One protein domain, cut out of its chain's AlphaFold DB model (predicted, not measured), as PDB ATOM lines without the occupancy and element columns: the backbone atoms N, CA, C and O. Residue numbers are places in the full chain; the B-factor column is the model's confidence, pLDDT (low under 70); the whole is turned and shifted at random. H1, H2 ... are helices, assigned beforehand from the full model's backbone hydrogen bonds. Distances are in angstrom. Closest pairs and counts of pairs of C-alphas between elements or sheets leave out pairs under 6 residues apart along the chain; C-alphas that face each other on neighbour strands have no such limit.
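What this domain is: This is residues 2 to 58 of the 239 residues of an uncharacterized protein of Penicillium digitatum (strain PHI26 / CECT 20796) (UniProt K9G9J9). One long helix, H2, makes the longest axis, with the short helix H1 packed crosswise on its first part; the other end of H2 and the tail after it, residues 43 to 58, stick out free. A long loop, residues 19 to 30, joins the two helices, and residues 2 to 12 lead into H1. The printed part has 57 residues with two named helices, H1 then H2, and no named strand; the class is all helix, with 26 of the 57 residues in named elements, under half. The whole is loose, with a radius of gyration of the C-alphas of 13.7 A, and flat, spanning 40 by 31 by 14 A.

How they stand to each other: Look first at H2, residues 31 to 50, and then at H1, residues 13 to 18, which touches it with 5 pairs of C-alphas within 8 A. The closest C-alphas are those of Val 16 and Leu 35, 5.8 A apart. The lines of the two helices are about perpendicular, at 86 degrees. H2 touches H1 with residues 31 to 38 alone. In the backbone of H1 and H2, every O i to N i+4 pair is within hydrogen-bond range.

Where its parts are: Find C-alpha 31 at (-39.411, 35.813, 3.971); from there H2 runs 28.1 A to C-alpha 50 at (-38.235, 47.868, -21.425). H1 begins at C-alpha 13, at (-38.369, 30.773, -3.406), and measures 8.3 A to C-alpha 18.

The domain as a whole: The two C-alphas farthest apart are those of Asn 29 and Glu 54, 39.9 A. The printed part has no cut, and the link from H1 to H2, 12 residues, is long. Without the free stretch, the body of 41 residues spans 32 by 20 by 16 A. The model's mean pLDDT over the printed part is 90.1; look for values under 70 at residues 2 to 3.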
ATOM      1  N   PRO A   2     -52.740  24.405  -5.922       53.22
ATOM      2  CA  PRO A   2     -54.046  24.876  -5.483       53.22
ATOM      3  C   PRO A   2     -54.150  26.381  -5.751       53.22
ATOM      4  O   PRO A   2     -53.140  27.084  -5.657       53.22
ATOM      5  N   ASP A   3     -55.347  26.863  -6.072       60.81
ATOM      6  CA  ASP A   3     -55.632  28.297  -6.126       60.81
ATOM      7  C   ASP A   3     -55.380  28.886  -4.729       60.81
ATOM      8  O   ASP A   3     -56.139  28.662  -3.785       60.81
ATOM      9  N   SER A   4     -54.227  29.527  -4.560       71.50
ATOM     10  CA  SER A   4     -53.767  30.072  -3.290       71.50
ATOM     11  C   SER A   4     -53.358  31.514  -3.512       71.50
ATOM     12  O   SER A   4     -52.513  31.815  -4.354       71.50
ATOM     13  N   ALA A   5     -53.932  32.407  -2.713       79.25
ATOM     14  CA  ALA A   5     -53.600  33.827  -2.723       79.25
ATOM     15  C   ALA A   5     -52.254  34.135  -2.037       79.25
ATOM     16  O   ALA A   5     -51.898  35.302  -1.869       79.25
ATOM     17  N   ASP A   6     -51.515  33.110  -1.604       84.69
ATOM     18  CA  ASP A   6     -50.216  33.280  -0.976       84.69
ATOM     19  C   ASP A   6     -49.165  33.687  -2.022       84.69
ATOM     20  O   ASP A   6     -48.815  32.888  -2.901       84.69
ATOM     21  N   PRO A   7     -48.604  34.908  -1.930       83.31
ATOM     22  CA  PRO A   7     -47.668  35.401  -2.926       83.31
ATOM     23  C   PRO A   7     -46.371  34.591  -2.955       83.31
ATOM     24  O   PRO A   7     -45.622  34.735  -3.908       83.31
ATOM     25  N   ARG A   8     -46.080  33.737  -1.966       82.44
ATOM     26  CA  ARG A   8     -44.881  32.887  -1.950       82.44
ATOM     27  C   ARG A   8     -44.899  31.797  -3.020       82.44
ATOM     28  O   ARG A   8     -43.834  31.368  -3.447       82.44
ATOM     29  N   ILE A   9     -46.081  31.358  -3.444       80.44
ATOM     30  CA  ILE A   9     -46.237  30.142  -4.256       80.44
ATOM     31  C   ILE A   9     -45.989  30.422  -5.750       80.44
ATOM     32  O   ILE A   9     -45.623  29.532  -6.512       80.44
ATOM     33  N   SER A  10     -46.085  31.684  -6.174       77.12
ATOM     34  CA  SER A  10     -45.909  32.090  -7.576       77.12
ATOM     35  C   SER A  10     -44.466  32.430  -7.968       77.12
ATOM     36  O   SER A  10     -44.219  32.770  -9.125       77.12
ATOM     37  N   TRP A  11     -43.514  32.370  -7.033       87.69
ATOM     38  CA  TRP A  11     -42.120  32.759  -7.272       87.69
ATOM     39  C   TRP A  11     -41.151  31.650  -6.893       87.69
ATOM     40  O   TRP A  11     -41.412  30.823  -6.024       87.69
ATOM     41  N   ASN A  12     -39.985  31.658  -7.535       88.69
ATOM     42  CA  ASN A  12     -38.910  30.736  -7.210       88.69
ATOM     43  C   ASN A  12     -38.320  31.086  -5.834       88.69
ATOM     44  O   ASN A  12     -37.413  31.912  -5.740       88.69
ATOM     45  N   LEU A  13     -38.825  30.463  -4.763       91.25
ATOM     46  CA  LEU A  13     -38.369  30.773  -3.406       91.25
ATOM     47  C   LEU A  13     -36.885  30.485  -3.177       91.25
ATOM     48  O   LEU A  13     -36.272  31.145  -2.341       91.25
ATOM     49  N   LEU A  14     -36.285  29.551  -3.920       90.62
ATOM     50  CA  LEU A  14     -34.845  29.334  -3.843       90.62
ATOM     51  C   LEU A  14     -34.102  30.589  -4.305       90.62
ATOM     52  O   LEU A  14     -33.243  31.092  -3.591       90.62
ATOM     53  N   GLU A  15     -34.506  31.172  -5.433       91.69
ATOM     54  CA  GLU A  15     -33.957  32.447  -5.902       91.69
ATOM     55  C   GLU A  15     -34.294  33.615  -4.959       91.69
ATOM     56  O   GLU A  15     -33.441  34.458  -4.694       91.69
ATOM     57  N   VAL A  16     -35.498  33.651  -4.382       93.56
ATOM     58  CA  VAL A  16     -35.881  34.680  -3.397       93.56
ATOM     59  C   VAL A  16     -35.029  34.596  -2.130       93.56
ATOM     60  O   VAL A  16     -34.725  35.627  -1.537       93.56
ATOM     61  N   CYS A  17     -34.633  33.403  -1.687       92.56
ATOM     62  CA  CYS A  17     -33.881  33.217  -0.445       92.56
ATOM     63  C   CYS A  17     -32.365  33.280  -0.640       92.56
ATOM     64  O   CYS A  17     -31.669  33.814   0.222       92.56
ATOM     65  N   THR A  18     -31.852  32.738  -1.745       91.88
ATOM     66  CA  THR A  18     -30.410  32.564  -1.979       91.88
ATOM     67  C   THR A  18     -29.890  33.380  -3.161       91.88
ATOM     68  O   THR A  18     -28.714  33.280  -3.509       91.88
ATOM     69  N   GLY A  19     -30.754  34.150  -3.824       92.88
ATOM     70  CA  GLY A  19     -30.413  34.927  -5.008       92.88
ATOM     71  C   GLY A  19     -29.629  36.206  -4.708       92.88
ATOM     72  O   GLY A  19     -29.458  36.614  -3.555       92.88
ATOM     73  N   PRO A  20     -29.159  36.891  -5.763       93.56
ATOM     74  CA  PRO A  20     -28.219  38.005  -5.644       93.56
ATOM     75  C   PRO A  20     -28.770  39.202  -4.859       93.56
ATOM     76  O   PRO A  20     -27.999  39.942  -4.254       93.56
ATOM     77  N   PHE A  21     -30.090  39.401  -4.853       92.75
ATOM     78  CA  PHE A  21     -30.722  40.542  -4.185       92.75
ATOM     79  C   PHE A  21     -30.895  40.349  -2.675       92.75
ATOM     80  O   PHE A  21     -31.019  41.324  -1.938       92.75
ATOM     81  N   THR A  22     -30.911  39.102  -2.207       94.12
ATOM     82  CA  THR A  22     -31.391  38.740  -0.865       94.12
ATOM     83  C   THR A  22     -30.445  37.819  -0.099       94.12
ATOM     84  O   THR A  22     -30.623  37.668   1.108       94.12
ATOM     85  N   ALA A  23     -29.400  37.273  -0.732       89.88
ATOM     86  CA  ALA A  23     -28.413  36.407  -0.078       89.88
ATOM     87  C   ALA A  23     -27.785  37.048   1.177       89.88
ATOM     88  O   ALA A  23     -27.547  36.370   2.174       89.88
ATOM     89  N   ASN A  24     -27.580  38.370   1.155       89.56
ATOM     90  CA  ASN A  24     -27.026  39.141   2.274       89.56
ATOM     91  C   ASN A  24     -28.096  39.897   3.082       89.56
ATOM     92  O   ASN A  24     -27.771  40.821   3.827       89.56
ATOM     93  N   TYR A  25     -29.375  39.551   2.920       92.44
ATOM     94  CA  TYR A  25     -30.464  40.227   3.616       92.44
ATOM     95  C   TYR A  25     -30.388  39.963   5.136       92.44
ATOM     96  O   TYR A  25     -30.428  38.797   5.544       92.44
ATOM     97  N   PRO A  26     -30.290  41.008   5.990       91.44
ATOM     98  CA  PRO A  26     -30.009  40.839   7.421       91.44
ATOM     99  C   PRO A  26     -31.083  40.062   8.189       91.44
ATOM    100  O   PRO A  26     -30.763  39.259   9.067       91.44
ATOM    101  N   ALA A  27     -32.358  40.274   7.857       92.62
ATOM    102  CA  ALA A  27     -33.473  39.602   8.513       92.62
ATOM    103  C   ALA A  27     -33.713  38.229   7.868       92.62
ATOM    104  O   ALA A  27     -34.567  38.060   7.001       92.62
ATOM    105  N   LYS A  28     -32.924  37.227   8.280       85.44
ATOM    106  CA  LYS A  28     -32.909  35.899   7.637       85.44
ATOM    107  C   LYS A  28     -34.257  35.169   7.635       85.44
ATOM    108  O   LYS A  28     -34.514  34.401   6.717       85.44
ATOM    109  N   ASN A  29     -35.102  35.453   8.623       88.25
ATOM    110  CA  ASN A  29     -36.417  34.829   8.779       88.25
ATOM    111  C   ASN A  29     -37.560  35.676   8.193       88.25
ATOM    112  O   ASN A  29     -38.703  35.228   8.182       88.25
ATOM    113  N   ASP A  30     -37.278  36.889   7.706       93.31
ATOM    114  CA  ASP A  30     -38.286  37.735   7.070       93.31
ATOM    115  C   ASP A  30     -38.411  37.383   5.582       93.31
ATOM    116  O   ASP A  30     -37.827  38.009   4.692       93.31
ATOM    117  N   LEU A  31     -39.168  36.316   5.321       91.06
ATOM    118  CA  LEU A  31     -39.411  35.813   3.971       91.06
ATOM    119  C   LEU A  31     -40.167  36.828   3.100       91.06
ATOM    120  O   LEU A  31     -39.876  36.947   1.911       91.06
ATOM    121  N   TYR A  32     -41.105  37.580   3.675       92.44
ATOM    122  CA  TYR A  32     -41.863  38.587   2.932       92.44
ATOM    123  C   TYR A  32     -41.008  39.812   2.605       92.44
ATOM    124  O   TYR A  32     -41.105  40.332   1.494       92.44
ATOM    125  N   GLY A  33     -40.120  40.231   3.506       94.75
ATOM    126  CA  GLY A  33     -39.115  41.254   3.234       94.75
ATOM    127  C   GLY A  33     -38.151  40.836   2.125       94.75
ATOM    128  O   GLY A  33     -37.913  41.610   1.195       94.75
ATOM    129  N   ARG A  34     -37.667  39.585   2.145       94.75
ATOM    130  CA  ARG A  34     -36.871  39.022   1.037       94.75
ATOM    131  C   ARG A  34     -37.645  39.035  -0.277       94.75
ATOM    132  O   ARG A  34     -37.119  39.510  -1.282       94.75
ATOM    133  N   LEU A  35     -38.898  38.577  -0.267       94.25
ATOM    134  CA  LEU A  35     -39.757  38.585  -1.449       94.25
ATOM    135  C   LEU A  35     -39.956  40.009  -1.979       94.25
ATOM    136  O   LEU A  35     -39.782  40.240  -3.170       94.25
ATOM    137  N   PHE A  36     -40.234  40.985  -1.114       95.12
ATOM    138  CA  PHE A  36     -40.366  42.388  -1.507       95.12
ATOM    139  C   PHE A  36     -39.109  42.913  -2.212       95.12
ATOM    140  O   PHE A  36     -39.213  43.507  -3.287       95.12
ATOM    141  N   ILE A  37     -37.923  42.675  -1.642       95.69
ATOM    142  CA  ILE A  37     -36.652  43.103  -2.243       95.69
ATOM    143  C   ILE A  37     -36.431  42.411  -3.591       95.69
ATOM    144  O   ILE A  37     -36.136  43.087  -4.578       95.69
ATOM    145  N   TYR A  38     -36.636  41.095  -3.656       95.31
ATOM    146  CA  TYR A  38     -36.524  40.330  -4.896       95.31
ATOM    147  C   TYR A  38     -37.448  40.881  -5.991       95.31
ATOM    148  O   TYR A  38     -36.993  41.147  -7.106       95.31
ATOM    149  N   LEU A  39     -38.726  41.114  -5.677       95.19
ATOM    150  CA  LEU A  39     -39.706  41.647  -6.624       95.19
ATOM    151  C   LEU A  39     -39.350  43.056  -7.072       95.19
ATOM    152  O   LEU A  39     -39.391  43.348  -8.266       95.19
ATOM    153  N   ARG A  40     -38.966  43.927  -6.136       96.25
ATOM    154  CA  ARG A  40     -38.556  45.296  -6.447       96.25
ATOM    155  C   ARG A  40     -37.400  45.302  -7.439       96.25
ATOM    156  O   ARG A  40     -37.486  45.981  -8.459       96.25
ATOM    157  N   GLU A  41     -36.334  44.556  -7.164       96.88
ATOM    158  CA  GLU A  41     -35.161  44.529  -8.039       96.88
ATOM    159  C   GLU A  41     -35.460  43.869  -9.388       96.88
ATOM    160  O   GLU A  41     -35.047  44.392 -10.427       96.88
ATOM    161  N   THR A  42     -36.247  42.793  -9.397       95.12
ATOM    162  CA  THR A  42     -36.676  42.107 -10.626       95.12
ATOM    163  C   THR A  42     -37.507  43.029 -11.518       95.12
ATOM    164  O   THR A  42     -37.198  43.196 -12.701       95.12
ATOM    165  N   LEU A  43     -38.519  43.697 -10.960       95.69
ATOM    166  CA  LEU A  43     -39.391  44.612 -11.698       95.69
ATOM    167  C   LEU A  43     -38.645  45.871 -12.154       95.69
ATOM    168  O   LEU A  43     -38.829  46.310 -13.287       95.69
ATOM    169  N   LEU A  44     -37.758  46.438 -11.330       97.19
ATOM    170  CA  LEU A  44     -36.907  47.558 -11.750       97.19
ATOM    171  C   LEU A  44     -35.951  47.145 -12.873       97.19
ATOM    172  O   LEU A  44     -35.763  47.902 -13.827       97.19
ATOM    173  N   GLY A  45     -35.362  45.952 -12.785       95.75
ATOM    174  CA  GLY A  45     -34.551  45.364 -13.848       95.75
ATOM    175  C   GLY A  45     -35.339  45.236 -15.150       95.75
ATOM    176  O   GLY A  45     -34.871  45.693 -16.193       95.75
ATOM    177  N   PHE A  46     -36.560  44.710 -15.072       94.12
ATOM    178  CA  PHE A  46     -37.479  44.609 -16.202       94.12
ATOM    179  C   PHE A  46     -37.815  45.982 -16.805       94.12
ATOM    180  O   PHE A  46     -37.630  46.176 -18.005       94.12
ATOM    181  N   CYS A  47     -38.196  46.974 -15.996       95.62
ATOM    182  CA  CYS A  47     -38.485  48.334 -16.466       95.62
ATOM    183  C   CYS A  47     -37.281  48.987 -17.167       95.62
ATOM    184  O   CYS A  47     -37.446  49.629 -18.203       95.62
ATOM    185  N   ARG A  48     -36.058  48.787 -16.653       96.00
ATOM    186  CA  ARG A  48     -34.821  49.274 -17.296       96.00
ATOM    187  C   ARG A  48     -34.527  48.582 -18.628       96.00
ATOM    188  O   ARG A  48     -33.833  49.162 -19.458       96.00
ATOM    189  N   GLN A  49     -34.966  47.338 -18.814       94.50
ATOM    190  CA  GLN A  49     -34.849  46.641 -20.098       94.50
ATOM    191  C   GLN A  49     -35.912  47.129 -21.081       94.50
ATOM    192  O   GLN A  49     -35.578  47.435 -22.223       94.50
ATOM    193  N   LEU A  50     -37.157  47.293 -20.620       93.81
ATOM    194  CA  LEU A  50     -38.235  47.868 -21.425       93.81
ATOM    195  C   LEU A  50     -37.888  49.268 -21.935       93.81
ATOM    196  O   LEU A  50     -38.160  49.573 -23.087       93.81
ATOM    197  N   SER A  51     -37.227  50.104 -21.131       94.38
ATOM    198  CA  SER A  51     -36.825  51.447 -21.570       94.38
ATOM    199  C   SER A  51     -35.740  51.452 -22.656       94.38
ATOM    200  O   SER A  51     -35.420  52.512 -23.185       94.38
ATOM    201  N   LYS A  52     -35.116  50.303 -22.944       96.19
ATOM    202  CA  LYS A  52     -34.020  50.159 -23.917       96.19
ATOM    203  C   LYS A  52     -34.431  49.409 -25.181       96.19
ATOM    204  O   LYS A  52     -33.632  49.327 -26.108       96.19
ATOM    205  N   GLN A  53     -35.621  48.820 -25.202       94.19
ATOM    206  CA  GLN A  53     -36.079  47.949 -26.276       94.19
ATOM    207  C   GLN A  53     -37.444  48.414 -26.769       94.19
ATOM    208  O   GLN A  53     -38.281  48.869 -25.996       94.19
ATOM    209  N   GLU A  54     -37.697  48.254 -28.062       93.19
ATOM    210  CA  GLU A  54     -39.030  48.463 -28.610       93.19
ATOM    211  C   GLU A  54     -39.892  47.230 -28.310       93.19
ATOM    212  O   GLU A  54     -39.848  46.222 -29.018       93.19
ATOM    213  N   VAL A  55     -40.645  47.282 -27.210       91.44
ATOM    214  CA  VAL A  55     -41.491  46.169 -26.760       91.44
ATOM    215  C   VAL A  55     -42.961  46.524 -26.923       91.44
ATOM    216  O   VAL A  55     -43.452  47.503 -26.364       91.44
ATOM    217  N   LYS A  56     -43.697  45.671 -27.639       90.56
ATOM    218  CA  LYS A  56     -45.155  45.748 -27.757       90.56
ATOM    219  C   LYS A  56     -45.806  44.659 -26.912       90.56
ATOM    220  O   LYS A  56     -45.775  43.485 -27.274       90.56
ATOM    221  N   ILE A  57     -46.446  45.058 -25.817       91.06
ATOM    222  CA  ILE A  57     -47.215  44.151 -24.957       91.06
ATOM    223  C   ILE A  57     -48.674  44.154 -25.423       91.06
ATOM    224  O   ILE A  57     -49.275  45.211 -25.609       91.06
ATOM    225  N   ARG A  58     -49.246  42.964 -25.631       90.31
ATOM    226  CA  ARG A  58     -50.664  42.777 -25.967       90.31
ATOM    227  C   ARG A  58     -51.300  41.880 -24.917       90.31
ATOM    228  O   ARG A  58     -50.878  40.739 -24.764       90.31
TER     229      ARG A  58